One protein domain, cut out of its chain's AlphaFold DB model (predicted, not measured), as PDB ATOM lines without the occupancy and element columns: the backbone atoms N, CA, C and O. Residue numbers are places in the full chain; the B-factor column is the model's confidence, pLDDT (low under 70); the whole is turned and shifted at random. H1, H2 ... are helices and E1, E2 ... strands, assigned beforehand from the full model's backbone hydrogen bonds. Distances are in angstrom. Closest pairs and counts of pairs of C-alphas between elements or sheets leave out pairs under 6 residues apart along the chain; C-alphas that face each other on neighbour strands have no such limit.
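This is residues 83 to 207 of the 207 residues of an uncharacterized protein of Smittium mucronatum (UniProt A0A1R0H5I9). A twisted sheet of five strands curls round the long helix H3, and H1 packs beside H3 on the same face of the sheet. The short helix H2 sits on the opposite face, beside the strands. The printed part has 125 residues with three named helices and five named strands, in the order E1 H1 E2 E3 H2 H3 E4 E5; the sheet's order is E1 E4 E5 E3 E2, all antiparallel. The class is mixed, helices and strands. The whole is compact, with a radius of gyration of the C-alphas of 13.4 A and spans of 41 by 28 by 22 A.

The sheet begins at the edge strand E1, residues 83 to 91, which bends by 52 degrees at residue 86. Its antiparallel neighbour is E4, residues 186 to 194, with N 88 and O 189 2.8 A apart, within hydrogen-bond range. E4 forms a hairpin with E5, residues 197 to 206, where N 190 and O 201 are 2.8 A apart. E5 is antiparallel to E3, residues 138 to 145, with N 142 and O 204 2.9 A apart. E3 forms a hairpin with the edge strand E2, residues 125 to 131, where N 128 and O 141 are 3.1 A apart. The sheet curls round H3, residues 163 to 177; the closest C-alphas of H3 and E3 are those of Cys 170 and Cys 143, 5.5 A apart. H1, residues 102 to 113, is on the same face as H3, at a height over the sheet of 8.4 A. It lies over E3 and E2, slantwise to the strands, at 53 degrees to E3 on the local plane. With its residues 109 to 113 alone H1 touches H3, opposite ways at a shallow tilt of 30 degrees; the closest C-alphas, of Phe 112 and Ala 167, are 5.7 A apart. H2, residues 154 to 158, is on the opposite face, over none of the strands; its closest C-alpha to E5 is that of Ser 154, 4.5 A from that of Ile 199. H1 and H2 are apart. In H1, H2 and H3 every O i to N i+4 pair is within hydrogen-bond range.

E1 begins at C-alpha 83, (-81.993, 29.495, 106.275), and measures 24.2 A from first to last C-alpha. H1 measures 16.2 A, E2 20.6 A and E3 23.0 A. H2 has five residues. H3 measures 20.9 A and begins at C-alpha 163, (-92.518, 16.118, 100.648). E4 measures 24.3 A; E5 measures 28.3 A and ends at C-alpha 206, (-88.768, 26.014, 82.906).

The two C-alphas farthest apart, those of Asn 134 and Leu 152, are 41.9 A apart. The printed part has no cut. The link from H1 to E2, with 11 residues, is long. The mean pLDDT of the printed part is 86.6, with residue 86, residues 92 to 96 and residues 149 to 151 under 70.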
ATOM      1  N   ASN A  83     -82.714  28.259 106.543       75.06
ATOM      2  CA  ASN A  83     -81.993  29.495 106.275       75.06
ATOM      3  C   ASN A  83     -81.132  29.322 105.012       75.06
ATOM      4  O   ASN A  83     -80.227  28.478 105.005       75.06
ATOM      5  N   ILE A  84     -81.406  30.107 103.965       78.69
ATOM      6  CA  ILE A  84     -80.637  30.123 102.712       78.69
ATOM      7  C   ILE A  84     -79.476  31.112 102.856       78.69
ATOM      8  O   ILE A  84     -79.692  32.310 103.027       78.69
ATOM      9  N   THR A  85     -78.238  30.617 102.807       72.06
ATOM     10  CA  THR A  85     -77.046  31.408 103.177       72.06
ATOM     11  C   THR A  85     -76.121  31.747 102.010       72.06
ATOM     12  O   THR A  85     -75.118  32.428 102.207       72.06
ATOM     13  N   GLY A  86     -76.422  31.287 100.799       65.62
ATOM     14  CA  GLY A  86     -75.650  31.641  99.614       65.62
ATOM     15  C   GLY A  86     -76.278  31.104  98.342       65.62
ATOM     16  O   GLY A  86     -76.871  30.027  98.364       65.62
ATOM     17  N   THR A  87     -76.128  31.856  97.253       74.31
ATOM     18  CA  THR A  87     -76.589  31.475  95.917       74.31
ATOM     19  C   THR A  87     -75.491  31.696  94.884       74.31
ATOM     20  O   THR A  87     -74.762  32.690  94.923       74.31
ATOM     21  N   ASN A  88     -75.361  30.768  93.941       80.81
ATOM     22  CA  ASN A  88     -74.492  30.922  92.787       80.81
ATOM     23  C   ASN A  88     -75.157  30.376  91.525       80.81
ATOM     24  O   ASN A  88     -75.762  29.306  91.506       80.81
ATOM     25  N   MET A  89     -75.014  31.122  90.439       79.94
ATOM     26  CA  MET A  89     -75.556  30.747  89.141       79.94
ATOM     27  C   MET A  89     -74.688  29.667  88.487       79.94
ATOM     28  O   MET A  89     -73.460  29.758  88.474       79.94
ATOM     29  N   ARG A  90     -75.335  28.648  87.925       75.81
ATOM     30  CA  ARG A  90     -74.732  27.576  87.131       75.81
ATOM     31  C   ARG A  90     -75.259  27.687  85.696       75.81
ATOM     32  O   ARG A  90     -76.460  27.837  85.468       75.81
ATOM     33  N   LEU A  91     -74.344  27.644  84.731       70.38
ATOM     34  CA  LEU A  91     -74.662  27.622  83.300       70.38
ATOM     35  C   LEU A  91     -74.855  26.174  82.825       70.38
ATOM     36  O   LEU A  91     -74.302  25.256  83.428       70.38
ATOM     37  N   ASN A  92     -75.573  25.991  81.713       65.00
ATOM     38  CA  ASN A  92     -75.851  24.691  81.082       65.00
ATOM     39  C   ASN A  92     -76.743  23.759  81.919       65.00
ATOM     40  O   ASN A  92     -76.607  22.538  81.856       65.00
ATOM     41  N   CYS A  93     -77.663  24.329  82.695       69.19
ATOM     42  CA  CYS A  93     -78.718  23.556  83.346       69.19
ATOM     43  C   CYS A  93     -79.972  23.506  82.465       69.19
ATOM     44  O   CYS A  93     -80.133  24.335  81.569       69.19
ATOM     45  N   ILE A  94     -80.900  22.595  82.781       67.62
ATOM     46  CA  ILE A  94     -82.228  22.446  82.145       67.62
ATOM     47  C   ILE A  94     -83.175  23.606  82.542       67.62
ATOM     48  O   ILE A  94     -84.352  23.409  82.820       67.62
ATOM     49  N   GLY A  95     -82.660  24.833  82.646       62.38
ATOM     50  CA  GLY A  95     -83.497  26.021  82.796       62.38
ATOM     51  C   GLY A  95     -84.342  26.231  81.540       62.38
ATOM     52  O   GLY A  95     -83.954  25.793  80.459       62.38
ATOM     53  N   GLY A  96     -85.491  26.896  81.680       66.69
ATOM     54  CA  GLY A  96     -86.406  27.145  80.565       66.69
ATOM     55  C   GLY A  96     -85.766  27.844  79.368       66.69
ATOM     56  O   GLY A  96     -84.685  28.429  79.451       66.69
ATOM     57  N   SER A  97     -86.485  27.827  78.247       79.56
ATOM     58  CA  SER A  97     -86.080  28.535  77.025       79.56
ATOM     59  C   SER A  97     -86.185  30.061  77.156       79.56
ATOM     60  O   SER A  97     -85.534  30.803  76.418       79.56
ATOM     61  N   THR A  98     -86.977  30.536  78.121       85.19
ATOM     62  CA  THR A  98     -87.240  31.950  78.406       85.19
ATOM     63  C   THR A  98     -87.275  32.205  79.921       85.19
ATOM     64  O   THR A  98     -87.383  31.274  80.718       85.19
ATOM     65  N   SER A  99     -87.129  33.470  80.336       89.31
ATOM     66  CA  SER A  99     -87.311  33.860  81.741       89.31
ATOM     67  C   SER A  99     -88.799  33.860  82.096       89.31
ATOM     68  O   SER A  99     -89.591  34.347  81.285       89.31
ATOM     69  N   PRO A 100     -89.191  33.393  83.296       89.31
ATOM     70  CA  PRO A 100     -90.568  33.518  83.744       89.31
ATOM     71  C   PRO A 100     -90.927  34.995  83.934       89.31
ATOM     72  O   PRO A 100     -90.130  35.780  84.455       89.31
ATOM     73  N   ASP A 101     -92.145  35.366  83.547       89.75
ATOM     74  CA  ASP A 101     -92.722  36.637  83.968       89.75
ATOM     75  C   ASP A 101     -93.201  36.574  85.431       89.75
ATOM     76  O   ASP A 101     -93.173  35.529  86.092       89.75
ATOM     77  N   TYR A 102     -93.663  37.713  85.950       89.25
ATOM     78  CA  TYR A 102     -94.128  37.816  87.331       89.25
ATOM     79  C   TYR A 102     -95.348  36.932  87.632       89.25
ATOM     80  O   TYR A 102     -95.459  36.399  88.737       89.25
ATOM     81  N   VAL A 103     -96.260  36.754  86.671       91.12
ATOM     82  CA  VAL A 103     -97.481  35.957  86.852       91.12
ATOM     83  C   VAL A 103     -97.129  34.475  86.945       91.12
ATOM     84  O   VAL A 103     -97.626  33.782  87.837       91.12
ATOM     85  N   ILE A 104     -96.230  34.001  86.081       93.12
ATOM     86  CA  ILE A 104     -95.687  32.644  86.133       93.12
ATOM     87  C   ILE A 104     -94.935  32.420  87.440       93.12
ATOM     88  O   ILE A 104     -95.228  31.461  88.155       93.12
ATOM     89  N   TYR A 105     -94.016  33.324  87.784       91.06
ATOM     90  CA  TYR A 105     -93.229  33.227  89.008       91.06
ATOM     91  C   TYR A 105     -94.132  33.141  90.243       91.06
ATOM     92  O   TYR A 105     -94.027  32.193  91.020       91.06
ATOM     93  N   LYS A 106     -95.102  34.056  90.378       91.81
ATOM     94  CA  LYS A 106     -96.078  34.043  91.477       91.81
ATOM     95  C   LYS A 106     -96.900  32.751  91.504       91.81
ATOM     96  O   LYS A 106     -97.126  32.199  92.577       91.81
ATOM     97  N   SER A 107     -97.326  32.251  90.348       92.00
ATOM     98  CA  SER A 107     -98.113  31.014  90.265       92.00
ATOM     99  C   SER A 107     -97.318  29.783  90.713       92.00
ATOM    100  O   SER A 107     -97.873  28.905  91.369       92.00
ATOM    101  N   ILE A 108     -96.017  29.730  90.416       94.06
ATOM    102  CA  ILE A 108     -95.121  28.673  90.907       94.06
ATOM    103  C   ILE A 108     -94.978  28.753  92.431       94.06
ATOM    104  O   ILE A 108     -95.113  27.731  93.103       94.06
ATOM    105  N   LEU A 109     -94.773  29.954  92.988       91.88
ATOM    106  CA  LEU A 109     -94.731  30.143  94.445       91.88
ATOM    107  C   LEU A 109     -96.030  29.661  95.106       91.88
ATOM    108  O   LEU A 109     -95.992  28.908  96.076       91.88
ATOM    109  N   CYS A 110     -97.181  30.023  94.534       88.31
ATOM    110  CA  CYS A 110     -98.486  29.545  94.980       88.31
ATOM    111  C   CYS A 110     -98.608  28.020  94.936       88.31
ATOM    112  O   CYS A 110     -99.168  27.430  95.860       88.31
ATOM    113  N   ALA A 111     -98.111  27.375  93.881       91.81
ATOM    114  CA  ALA A 111     -98.183  25.926  93.753       91.81
ATOM    115  C   ALA A 111     -97.388  25.229  94.869       91.81
ATOM    116  O   ALA A 111     -97.911  24.322  95.514       91.81
ATOM    117  N   PHE A 112     -96.174  25.701  95.175       91.81
ATOM    118  CA  PHE A 112     -95.396  25.176  96.300       91.81
ATOM    119  C   PHE A 112     -96.036  25.480  97.658       91.81
ATOM    120  O   PHE A 112     -96.156  24.576  98.482       91.81
ATOM    121  N   SER A 113     -96.499  26.715  97.880       86.50
ATOM    122  CA  SER A 113     -97.130  27.126  99.141       86.50
ATOM    123  C   SER A 113     -98.384  26.311  99.467       86.50
ATOM    124  O   SER A 113     -98.632  26.022 100.634       86.50
ATOM    125  N   ASN A 114     -99.164  25.924  98.455       87.31
ATOM    126  CA  ASN A 114    -100.369  25.106  98.623       87.31
ATOM    127  C   ASN A 114    -100.098  23.595  98.526       87.31
ATOM    128  O   ASN A 114    -101.039  22.805  98.548       87.31
ATOM    129  N   LEU A 115     -98.828  23.187  98.397       86.75
ATOM    130  CA  LEU A 115     -98.416  21.794  98.185       86.75
ATOM    131  C   LEU A 115     -99.077  21.143  96.954       86.75
ATOM    132  O   LEU A 115     -99.274  19.928  96.902       86.75
ATOM    133  N   TYR A 116     -99.387  21.943  95.934       93.00
ATOM    134  CA  TYR A 116     -99.859  21.483  94.628       93.00
ATOM    135  C   TYR A 116     -98.663  21.062  93.776       93.00
ATOM    136  O   TYR A 116     -98.262  21.724  92.817       93.00
ATOM    137  N   LEU A 117     -98.056  19.954  94.193       91.19
ATOM    138  CA  LEU A 117     -96.893  19.369  93.547       91.19
ATOM    139  C   LEU A 117     -97.305  18.579  92.300       91.19
ATOM    140  O   LEU A 117     -98.390  18.001  92.235       91.19
ATOM    141  N   ASP A 118     -96.426  18.544  91.301       94.25
ATOM    142  CA  ASP A 118     -96.652  17.745  90.097       94.25
ATOM    143  C   ASP A 118     -96.648  16.240  90.443       94.25
ATOM    144  O   ASP A 118     -95.904  15.811  91.321       94.25
ATOM    145  N   PRO A 119     -97.443  15.383  89.791       90.31
ATOM    146  CA  PRO A 119     -97.387  13.947  90.074       90.31
ATOM    147  C   PRO A 119     -96.019  13.323  89.755       90.31
ATOM    148  O   PRO A 119     -95.612  12.360  90.405       90.31
ATOM    149  N   GLU A 120     -95.298  13.871  88.772       92.69
ATOM    150  CA  GLU A 120     -93.974  13.405  88.375       92.69
ATOM    151  C   GLU A 120     -92.893  14.242  89.058       92.69
ATOM    152  O   GLU A 120     -92.572  15.362  88.648       92.69
ATOM    153  N   GLN A 121     -92.292  13.682  90.099       93.44
ATOM    154  CA  GLN A 121     -91.223  14.337  90.843       93.44
ATOM    155  C   GLN A 121     -89.841  13.981  90.272       93.44
ATOM    156  O   GLN A 121     -89.634  12.841  89.845       93.44
ATOM    157  N   PRO A 122     -88.883  14.927  90.234       91.56
ATOM    158  CA  PRO A 122     -87.501  14.607  89.910       91.56
ATOM    159  C   PRO A 122     -86.881  13.746  91.019       91.56
ATOM    160  O   PRO A 122     -87.293  13.794  92.179       91.56
ATOM    161  N   GLN A 123     -85.858  12.968  90.673       90.38
ATOM    162  CA  GLN A 123     -85.101  12.217  91.670       90.38
ATOM    163  C   GLN A 123     -84.429  13.187  92.656       90.38
ATOM    164  O   GLN A 123     -83.834  14.176  92.229       90.38
ATOM    165  N   HIS A 124     -84.522  12.898  93.959       92.75
ATOM    166  CA  HIS A 124     -83.971  13.736  95.035       92.75
ATOM    167  C   HIS A 124     -84.423  15.201  94.951       92.75
ATOM    168  O   HIS A 124     -83.651  16.119  95.229       92.75
ATOM    169  N   GLY A 125     -85.667  15.436  94.532       93.81
ATOM    170  CA  GLY A 125     -86.168  16.782  94.335       93.81
ATOM    171  C   GLY A 125     -87.679  16.904  94.381       93.81
ATOM    172  O   GLY A 125     -88.410  15.922  94.486       93.81
ATOM    173  N   VAL A 126     -88.122  18.152  94.276       95.25
ATOM    174  CA  VAL A 126     -89.518  18.542  94.162       95.25
ATOM    175  C   VAL A 126     -89.757  19.439  92.953       95.25
ATOM    176  O   VAL A 126     -88.920  20.260  92.573       95.25
ATOM    177  N   LYS A 127     -90.936  19.293  92.361       96.12
ATOM    178  CA  LYS A 127     -91.429  20.055  91.223       96.12
ATOM    179  C   LYS A 127     -92.891  20.418  91.441       96.12
ATOM    180  O   LYS A 127     -93.711  19.559  91.778       96.12
ATOM    181  N   ALA A 128     -93.215  21.676  91.182       95.75
ATOM    182  CA  ALA A 128     -94.580  22.179  91.123       95.75
ATOM    183  C   ALA A 128     -94.767  22.950  89.818       95.75
ATOM    184  O   ALA A 128     -93.838  23.607  89.342       95.75
ATOM    185  N   CYS A 129     -95.955  22.847  89.226       95.38
ATOM    186  CA  CYS A 129     -96.219  23.391  87.902       95.38
ATOM    187  C   CYS A 129     -97.501  24.222  87.862       95.38
ATOM    188  O   CYS A 129     -98.437  24.003  88.624       95.38
ATOM    189  N   THR A 130     -97.542  25.150  86.917       94.62
ATOM    190  CA  THR A 130     -98.679  26.000  86.574       94.62
ATOM    191  C   THR A 130     -98.866  26.011  85.055       94.62
ATOM    192  O   THR A 130     -97.994  25.566  84.309       94.62
ATOM    193  N   ILE A 131    -100.001  26.516  84.583       92.00
ATOM    194  CA  ILE A 131    -100.261  26.734  83.159       92.00
ATOM    195  C   ILE A 131    -100.429  28.235  82.941       92.00
ATOM    196  O   ILE A 131    -101.238  28.882  83.607       92.00
ATOM    197  N   SER A 132     -99.668  28.788  81.996       87.50
ATOM    198  CA  SER A 132     -99.806  30.176  81.565       87.50
ATOM    199  C   SER A 132    -101.214  30.417  81.030       87.50
ATOM    200  O   SER A 132    -101.618  29.805  80.044       87.50
ATOM    201  N   GLN A 133    -101.960  31.343  81.632       85.69
ATOM    202  CA  GLN A 133    -103.286  31.714  81.122       85.69
ATOM    203  C   GLN A 133    -103.209  32.435  79.767       85.69
ATOM    204  O   GLN A 133    -104.164  32.392  78.997       85.69
ATOM    205  N   ASN A 134    -102.067  33.063  79.466       86.62
ATOM    206  CA  ASN A 134    -101.863  33.829  78.239       86.62
ATOM    207  C   ASN A 134    -101.438  32.942  77.062       86.62
ATOM    208  O   ASN A 134    -101.886  33.159  75.940       86.62
ATOM    209  N   THR A 135    -100.559  31.964  77.307       87.50
ATOM    210  CA  THR A 135     -99.939  31.148  76.244       87.50
ATOM    211  C   THR A 135    -100.368  29.684  76.265       87.50
ATOM    212  O   THR A 135    -100.165  28.978  75.282       87.50
ATOM    213  N   GLY A 136    -100.957  29.200  77.361       89.62
ATOM    214  CA  GLY A 136    -101.276  27.784  77.560       89.62
ATOM    215  C   GLY A 136    -100.060  26.895  77.843       89.62
ATOM    216  O   GLY A 136    -100.222  25.691  78.034       89.62
ATOM    217  N   GLU A 137     -98.850  27.461  77.886       91.12
ATOM    218  CA  GLU A 137     -97.625  26.717  78.181       91.12
ATOM    219  C   GLU A 137     -97.589  26.259  79.642       91.12
ATOM    220  O   GLU A 137     -97.989  26.997  80.550       91.12
ATOM    221  N   LYS A 138     -97.090  25.041  79.875       92.75
ATOM    222  CA  LYS A 138     -96.864  24.509  81.220       92.75
ATOM    223  C   LYS A 138     -95.539  25.050  81.737       92.75
ATOM    224  O   LYS A 138     -94.513  24.818  81.125       92.75
ATOM    225  N   TRP A 139     -95.561  25.698  82.889       94.19
ATOM    226  CA  TRP A 139     -94.368  26.191  83.564       94.19
ATOM    227  C   TRP A 139     -94.155  25.432  84.861       94.19
ATOM    228  O   TRP A 139     -95.109  25.194  85.595       94.19
ATOM    229  N   CYS A 140     -92.918  25.073  85.171       95.38
ATOM    230  CA  CYS A 140     -92.575  24.300  86.355       95.38
ATOM    231  C   CYS A 140     -91.385  24.923  87.083       95.38
ATOM    232  O   CYS A 140     -90.384  25.283  86.465       95.38
ATOM    233  N   GLY A 141     -91.494  25.026  88.404       95.00
ATOM    234  CA  GLY A 141     -90.363  25.278  89.289       95.00
ATOM    235  C   GLY A 141     -89.813  23.955  89.802       95.00
ATOM    236  O   GLY A 141     -90.585  23.066  90.166       95.00
ATOM    237  N   TYR A 142     -88.493  23.834  89.829       95.06
ATOM    238  CA  TYR A 142     -87.778  22.637  90.251       95.06
ATOM    239  C   TYR A 142     -86.806  22.993  91.362       95.06
ATOM    240  O   TYR A 142     -86.112  24.005  91.260       95.06
ATOM    241  N   CYS A 143     -86.697  22.116  92.356       93.88
ATOM    242  CA  CYS A 143     -85.576  22.079  93.283       93.88
ATOM    243  C   CYS A 143     -85.134  20.639  93.498       93.88
ATOM    244  O   CYS A 143     -85.975  19.771  93.698       93.88
ATOM    245  N   PHE A 144     -83.837  20.370  93.497       91.81
ATOM    246  CA  PHE A 144     -83.311  19.040  93.786       91.81
ATOM    247  C   PHE A 144     -81.976  19.145  94.508       91.81
ATOM    248  O   PHE A 144     -81.181  20.062  94.270       91.81
ATOM    249  N   ALA A 145     -81.746  18.207  95.416       91.88
ATOM    250  CA  ALA A 145     -80.469  18.071  96.079       91.88
ATOM    251  C   ALA A 145     -79.444  17.435  95.144       91.88
ATOM    252  O   ALA A 145     -79.757  16.615  94.282       91.88
ATOM    253  N   HIS A 146     -78.193  17.816  95.342       81.62
ATOM    254  CA  HIS A 146     -77.058  17.242  94.640       81.62
ATOM    255  C   HIS A 146     -75.861  17.223  95.585       81.62
ATOM    256  O   HIS A 146     -75.669  18.136  96.386       81.62
ATOM    257  N   ASP A 147     -75.058  16.173  95.484       81.38
ATOM    258  CA  ASP A 147     -73.826  16.042  96.247       81.38
ATOM    259  C   ASP A 147     -72.691  16.767  95.502       81.38
ATOM    260  O   ASP A 147     -71.944  16.170  94.728       81.38
ATOM    261  N   ASP A 148     -72.597  18.083  95.703       70.94
ATOM    262  CA  ASP A 148     -71.433  18.891  95.309       70.94
ATOM    263  C   ASP A 148     -70.249  18.660  96.277       70.94
ATOM    264  O   ASP A 148     -70.357  17.947  97.271       70.94
ATOM    265  N   THR A 149     -69.086  19.280  96.033       69.75
ATOM    266  CA  THR A 149     -67.901  19.130  96.910       69.75
ATOM    267  C   THR A 149     -68.159  19.577  98.360       69.75
ATOM    268  O   THR A 149     -67.515  19.079  99.282       69.75
ATOM    269  N   TYR A 150     -69.095  20.510  98.573       67.62
ATOM    270  CA  TYR A 150     -69.560  20.947  99.889       67.62
ATOM    271  C   TYR A 150     -70.928  21.649  99.749       67.62
ATOM    272  O   TYR A 150     -71.029  22.550  98.914       67.62
ATOM    273  N   PRO A 151     -71.963  21.314 100.546       68.19
ATOM    274  CA  PRO A 151     -71.968  20.371 101.664       68.19
ATOM    275  C   PRO A 151     -72.206  18.914 101.228       68.19
ATOM    276  O   PRO A 151     -72.973  18.638 100.307       68.19
ATOM    277  N   LEU A 152     -71.592  17.975 101.954       76.56
ATOM    278  CA  LEU A 152     -71.838  16.536 101.825       76.56
ATOM    279  C   LEU A 152     -72.303  15.943 103.168       76.56
ATOM    280  O   LEU A 152     -71.718  16.293 104.199       76.56
ATOM    281  N   PRO A 153     -73.273  15.007 103.178       82.62
ATOM    282  CA  PRO A 153     -74.069  14.532 102.037       82.62
ATOM    283  C   PRO A 153     -75.394  15.308 101.895       82.62
ATOM    284  O   PRO A 153     -76.265  15.209 102.756       82.62
ATOM    285  N   SER A 154     -75.593  16.033 100.795       90.25
ATOM    286  CA  SER A 154     -76.821  16.803 100.544       90.25
ATOM    287  C   SER A 154     -78.009  15.905 100.209       90.25
ATOM    288  O   SER A 154     -79.094  16.107 100.749       90.25
ATOM    289  N   ILE A 155     -77.808  14.883  99.371       92.19
ATOM    290  CA  ILE A 155     -78.880  13.967  98.944       92.19
ATOM    291  C   ILE A 155     -79.434  13.187 100.139       92.19
ATOM    292  O   ILE A 155     -80.639  13.140 100.361       92.19
ATOM    293  N   THR A 156     -78.553  12.634 100.975       92.81
ATOM    294  CA  THR A 156     -78.978  11.882 102.170       92.81
ATOM    295  C   THR A 156     -79.719  12.761 103.176       92.81
ATOM    296  O   THR A 156     -80.591  12.277 103.895       92.81
ATOM    297  N   VAL A 157     -79.364  14.046 103.275       90.94
ATOM    298  CA  VAL A 157     -80.071  14.993 104.146       90.94
ATOM    299  C   VAL A 157     -81.425  15.369 103.532       90.94
ATOM    300  O   VAL A 157     -82.420  15.392 104.254       90.94
ATOM    301  N   TRP A 158     -81.493  15.578 102.215       92.75
ATOM    302  CA  TRP A 158     -82.734  15.843 101.482       92.75
ATOM    303  C   TRP A 158     -83.747  14.703 101.597       92.75
ATOM    304  O   TRP A 158     -84.909  14.942 101.918       92.75
ATOM    305  N   ASP A 159     -83.311  13.456 101.417       91.69
ATOM    306  CA  ASP A 159     -84.188  12.279 101.440       91.69
ATOM    307  C   ASP A 159     -84.764  11.977 102.841       91.69
ATOM    308  O   ASP A 159     -85.695  11.184 102.977       91.69
ATOM    309  N   LYS A 160     -84.248  12.623 103.899       90.12
ATOM    310  CA  LYS A 160     -84.847  12.584 105.247       90.12
ATOM    311  C   LYS A 160     -86.022  13.546 105.409       90.12
ATOM    312  O   LYS A 160     -86.809  13.381 106.340       90.12
ATOM    313  N   LEU A 161     -86.123  14.562 104.553       85.44
ATOM    314  CA  LEU A 161     -87.238  15.501 104.548       85.44
ATOM    315  C   LEU A 161     -88.465  14.827 103.927       85.44
ATOM    316  O   LEU A 161     -88.362  14.149 102.908       85.44
ATOM    317  N   ASN A 162     -89.642  15.055 104.504       85.19
ATOM    318  CA  ASN A 162     -90.893  14.692 103.839       85.19
ATOM    319  C   ASN A 162     -91.208  15.665 102.683       85.19
ATOM    320  O   ASN A 162     -90.640  16.755 102.600       85.19
ATOM    321  N   ASN A 163     -92.161  15.306 101.820       82.31
ATOM    322  CA  ASN A 163     -92.518  16.118 100.648       82.31
ATOM    323  C   ASN A 163     -92.908  17.560 101.002       82.31
ATOM    324  O   ASN A 163     -92.559  18.480 100.268       82.31
ATOM    325  N   CYS A 164     -93.597  17.777 102.129       84.56
ATOM    326  CA  CYS A 164     -93.954  19.123 102.571       84.56
ATOM    327  C   CYS A 164     -92.697  19.930 102.906       84.56
ATOM    328  O   CYS A 164     -92.539  21.046 102.432       84.56
ATOM    329  N   GLN A 165     -91.767  19.357 103.668       86.88
ATOM    330  CA  GLN A 165     -90.508  20.011 104.021       86.88
ATOM    331  C   GLN A 165     -89.643  20.304 102.788       86.88
ATOM    332  O   GLN A 165     -89.070  21.386 102.700       86.88
ATOM    333  N   GLN A 166     -89.584  19.385 101.821       91.12
ATOM    334  CA  GLN A 166     -88.878  19.604 100.554       91.12
ATOM    335  C   GLN A 166     -89.528  20.725  99.724       91.12
ATOM    336  O   GLN A 166     -88.827  21.577  99.180       91.12
ATOM    337  N   ALA A 167     -90.863  20.768  99.663       90.88
ATOM    338  CA  ALA A 167     -91.607  21.827  98.981       90.88
ATOM    339  C   ALA A 167     -91.385  23.202  99.627       90.88
ATOM    340  O   ALA A 167     -91.163  24.176  98.912       90.88
ATOM    341  N   LEU A 168     -91.381  23.273 100.960       88.00
ATOM    342  CA  LEU A 168     -91.092  24.502 101.703       88.00
ATOM    343  C   LEU A 168     -89.655  24.972 101.497       88.00
ATOM    344  O   LEU A 168     -89.422  26.142 101.214       88.00
ATOM    345  N   LEU A 169     -88.695  24.050 101.556       89.50
ATOM    346  CA  LEU A 169     -87.296  24.332 101.256       89.50
ATOM    347  C   LEU A 169     -87.126  24.897  99.838       89.50
ATOM    348  O   LEU A 169     -86.362  25.839  99.619       89.50
ATOM    349  N   CYS A 170     -87.852  24.328  98.875       92.38
ATOM    350  CA  CYS A 170     -87.853  24.810  97.503       92.38
ATOM    351  C   CYS A 170     -88.480  26.202  97.383       92.38
ATOM    352  O   CYS A 170     -87.900  27.077  96.745       92.38
ATOM    353  N   LEU A 171     -89.620  26.431  98.040       91.62
ATOM    354  CA  LEU A 171     -90.275  27.735  98.086       91.62
ATOM    355  C   LEU A 171     -89.329  28.813  98.631       91.62
ATOM    356  O   LEU A 171     -89.121  29.827  97.968       91.62
ATOM    357  N   ASP A 172     -88.701  28.558  99.782       88.19
ATOM    358  CA  ASP A 172     -87.746  29.473 100.416       88.19
ATOM    359  C   ASP A 172     -86.552  29.758  99.489       88.19
ATOM    360  O   ASP A 172     -86.131  30.907  99.335       88.19
ATOM    361  N   THR A 173     -86.051  28.731  98.792       89.31
ATOM    362  CA  THR A 173     -84.970  28.864  97.799       89.31
ATOM    363  C   THR A 173     -85.376  29.762  96.625       89.31
ATOM    364  O   THR A 173     -84.612  30.647  96.221       89.31
ATOM    365  N   ILE A 174     -86.585  29.572  96.087       90.31
ATOM    366  CA  ILE A 174     -87.099  30.346  94.950       90.31
ATOM    367  C   ILE A 174     -87.372  31.799  95.341       90.31
ATOM    368  O   ILE A 174     -87.049  32.711  94.570       90.31
ATOM    369  N   ILE A 175     -87.923  32.037  96.535       88.06
ATOM    370  CA  ILE A 175     -88.149  33.384  97.076       88.06
ATOM    371  C   ILE A 175     -86.814  34.101  97.282       88.06
ATOM    372  O   ILE A 175     -86.647  35.221  96.801       88.06
ATOM    373  N   HIS A 176     -85.851  33.449  97.939       86.12
ATOM    374  CA  HIS A 176     -84.534  34.026  98.215       86.12
ATOM    375  C   HIS A 176     -83.792  34.418  96.930       86.12
ATOM    376  O   HIS A 176     -83.181  35.482  96.852       86.12
ATOM    377  N   THR A 177     -83.874  33.575  95.901       84.62
ATOM    378  CA  THR A 177     -83.259  33.823  94.590       84.62
ATOM    379  C   THR A 177     -83.914  34.987  93.839       84.62
ATOM    380  O   THR A 177     -83.250  35.671  93.053       84.62
ATOM    381  N   SER A 178     -85.199  35.251  94.104       85.12
ATOM    382  CA  SER A 178     -86.076  36.158  93.356       85.12
ATOM    383  C   SER A 178     -86.295  35.757  91.890       85.12
ATOM    384  O   SER A 178     -85.532  35.001  91.289       85.12
ATOM    385  N   MET A 179     -87.331  36.325  91.269       83.94
ATOM    386  CA  MET A 179     -87.649  36.105  89.853       83.94
ATOM    387  C   MET A 179     -86.467  36.409  88.918       83.94
ATOM    388  O   MET A 179     -86.232  35.678  87.960       83.94
ATOM    389  N   TYR A 180     -85.688  37.459  89.203       79.25
ATOM    390  CA  TYR A 180     -84.602  37.917  88.328       79.25
ATOM    391  C   TYR A 180     -83.399  36.962  88.272       79.25
ATOM    392  O   TYR A 180     -82.578  37.066  87.354       79.25
ATOM    393  N   GLY A 181     -83.289  36.038  89.233       81.19
ATOM    394  CA  GLY A 181     -82.279  34.982  89.219       81.19
ATOM    395  C   GLY A 181     -82.582  33.870  88.209       81.19
ATOM    396  O   GLY A 181     -81.659  33.205  87.744       81.19
ATOM    397  N   TYR A 182     -83.847  33.700  87.810       87.25
ATOM    398  CA  TYR A 182     -84.274  32.637  86.900       87.25
ATOM    399  C   TYR A 182     -84.201  33.092  85.441       87.25
ATOM    400  O   TYR A 182     -85.084  33.764  84.900       87.25
ATOM    401  N   LYS A 183     -83.098  32.720  84.796       86.31
ATOM    402  CA  LYS A 183     -82.778  33.062  83.410       86.31
ATOM    403  C   LYS A 183     -82.747  31.823  82.513       86.31
ATOM    404  O   LYS A 183     -82.594  30.709  83.020       86.31
ATOM    405  N   PRO A 184     -82.853  32.002  81.185       85.06
ATOM    406  CA  PRO A 184     -82.881  30.881  80.257       85.06
ATOM    407  C   PRO A 184     -81.613  30.027  80.329       85.06
ATOM    408  O   PRO A 184     -80.513  30.582  80.381       85.06
ATOM    409  N   ASN A 185     -81.753  28.699  80.272       83.44
ATOM    410  CA  ASN A 185     -80.643  27.728  80.305       83.44
ATOM    411  C   ASN A 185     -79.711  27.845  81.534       83.44
ATOM    412  O   ASN A 185     -78.519  27.513  81.473       83.44
ATOM    413  N   GLN A 186     -80.236  28.354  82.649       84.75
ATOM    414  CA  GLN A 186     -79.494  28.546  83.893       84.75
ATOM    415  C   GLN A 186     -80.214  27.879  85.062       84.75
ATOM    416  O   GLN A 186     -81.439  27.758  85.078       84.75
ATOM    417  N   CYS A 187     -79.436  27.454  86.051       87.75
ATOM    418  CA  CYS A 187     -79.950  27.065  87.355       87.75
ATOM    419  C   CYS A 187     -79.190  27.780  88.463       87.75
ATOM    420  O   CYS A 187     -78.081  28.282  88.268       87.75
ATOM    421  N   ILE A 188     -79.807  27.846  89.631       88.94
ATOM    422  CA  ILE A 188     -79.258  28.495  90.809       88.94
ATOM    423  C   ILE A 188     -78.937  27.415  91.823       88.94
ATOM    424  O   ILE A 188     -79.822  26.681  92.257       88.94
ATOM    425  N   ASN A 189     -77.663  27.314  92.181       88.44
ATOM    426  CA  ASN A 189     -77.234  26.529  93.322       88.44
ATOM    427  C   ASN A 189     -77.376  27.374  94.582       88.44
ATOM    428  O   ASN A 189     -76.973  28.536  94.587       88.44
ATOM    429  N   SER A 190     -77.962  26.800  95.621       87.62
ATOM    430  CA  SER A 190     -78.183  27.451  96.903       87.62
ATOM    431  C   SER A 190     -77.738  26.548  98.040       87.62
ATOM    432  O   SER A 190     -77.983  25.343  98.012       87.62
ATOM    433  N   LEU A 191     -77.133  27.136  99.068       88.38
ATOM    434  CA  LEU A 191     -76.885  26.445 100.328       88.38
ATOM    435  C   LEU A 191     -78.037  26.721 101.290       88.38
ATOM    436  O   LEU A 191     -78.250  27.868 101.691       88.38
ATOM    437  N   ALA A 192     -78.737  25.665 101.684       87.56
ATOM    438  CA  ALA A 192     -79.839  25.724 102.624       87.56
ATOM    439  C   ALA A 192     -79.511  24.951 103.903       87.56
ATOM    440  O   ALA A 192     -79.040  23.818 103.850       87.56
ATOM    441  N   ASN A 193     -79.783  25.535 105.068       85.81
ATOM    442  CA  ASN A 193     -79.598  24.859 106.353       85.81
ATOM    443  C   ASN A 193     -80.936  24.333 106.869       85.81
ATOM    444  O   ASN A 193     -81.740  25.117 107.366       85.81
ATOM    445  N   SER A 194     -81.163  23.023 106.752       82.75
ATOM    446  CA  SER A 194     -82.377  22.352 107.232       82.75
ATOM    447  C   SER A 194     -82.239  21.857 108.677       82.75
ATOM    448  O   SER A 194     -81.143  21.826 109.240       82.75
ATOM    449  N   ILE A 195     -83.334  21.344 109.245       79.12
ATOM    450  CA  ILE A 195     -83.337  20.665 110.555       79.12
ATOM    451  C   ILE A 195     -82.445  19.410 110.615       79.12
ATOM    452  O   ILE A 195     -82.096  18.964 111.706       79.12
ATOM    453  N   TYR A 196     -82.077  18.832 109.468       85.12
ATOM    454  CA  TYR A 196     -81.230  17.638 109.383       85.12
ATOM    455  C   TYR A 196     -79.782  17.950 108.987       85.12
ATOM    456  O   TYR A 196     -78.959  17.034 108.936       85.12
ATOM    457  N   GLY A 197     -79.465  19.222 108.728       86.88
ATOM    458  CA  GLY A 197     -78.143  19.680 108.313       86.88
ATOM    459  C   GLY A 197     -78.154  20.527 107.035       86.88
ATOM    460  O   GLY A 197     -79.226  20.820 106.487       86.88
ATOM    461  N   PRO A 198     -76.963  20.941 106.570       88.56
ATOM    462  CA  PRO A 198     -76.796  21.718 105.346       88.56
ATOM    463  C   PRO A 198     -77.098  20.880 104.096       88.56
ATOM    464  O   PRO A 198     -76.751  19.703 104.028       88.56
ATOM    465  N   ILE A 199     -77.719  21.509 103.100       90.62
ATOM    466  CA  ILE A 199     -78.138  20.915 101.829       90.62
ATOM    467  C   ILE A 199     -77.760  21.865 100.687       90.62
ATOM    468  O   ILE A 199     -78.130  23.039 100.705       90.62
ATOM    469  N   GLY A 200     -77.061  21.353  99.676       91.12
ATOM    470  CA  GLY A 200     -76.900  22.004  98.378       91.12
ATOM    471  C   GLY A 200     -78.118  21.747  97.492       91.12
ATOM    472  O   GLY A 200     -78.420  20.599  97.157       91.12
ATOM    473  N   VAL A 201     -78.816  22.810  97.098       90.38
ATOM    474  CA  VAL A 201     -80.060  22.754  96.320       90.38
ATOM    475  C   VAL A 201     -79.858  23.439  94.977       90.38
ATOM    476  O   VAL A 201     -79.588  24.637  94.915       90.38
ATOM    477  N   HIS A 202     -80.061  22.702  93.891       90.75
ATOM    478  CA  HIS A 202     -80.203  23.284  92.564       90.75
ATOM    479  C   HIS A 202     -81.662  23.623  92.300       90.75
ATOM    480  O   HIS A 202     -82.526  22.764  92.449       90.75
ATOM    481  N   SER A 203     -81.929  24.855  91.867       92.62
ATOM    482  CA  SER A 203     -83.263  25.300  91.473       92.62
ATOM    483  C   SER A 203     -83.285  25.947  90.093       92.62
ATOM    484  O   SER A 203     -82.330  26.611  89.684       92.62
ATOM    485  N   TYR A 204     -84.379  25.759  89.361       93.31
ATOM    486  CA  TYR A 204     -84.636  26.438  88.090       93.31
ATOM    487  C   TYR A 204     -86.139  26.506  87.799       93.31
ATOM    488  O   TYR A 204     -86.936  25.784  88.398       93.31
ATOM    489  N   ILE A 205     -86.519  27.380  86.867       93.25
ATOM    490  CA  ILE A 205     -87.882  27.485  86.341       93.25
ATOM    491  C   ILE A 205     -87.826  27.225  84.835       93.25
ATOM    492  O   ILE A 205     -86.969  27.786  84.147       93.25
ATOM    493  N   SER A 206     -88.705  26.360  84.329       92.38
ATOM    494  CA  SER A 206     -88.768  26.014  82.906       92.38
ATOM    495  C   SER A 206     -90.192  25.962  82.367       92.38
ATOM    496  O   SER A 206     -91.133  25.728  83.126       92.38
ATOM    497  N   ASN A 207     -90.318  26.171  81.056       89.25
ATOM    498  CA  ASN A 207     -91.530  26.000  80.259       89.25
ATOM    499  C   ASN A 207     -91.420  24.807  79.304       89.25
ATOM    500  O   ASN A 207     -90.267  24.374  79.067       89.25
TER     501      ASN A 207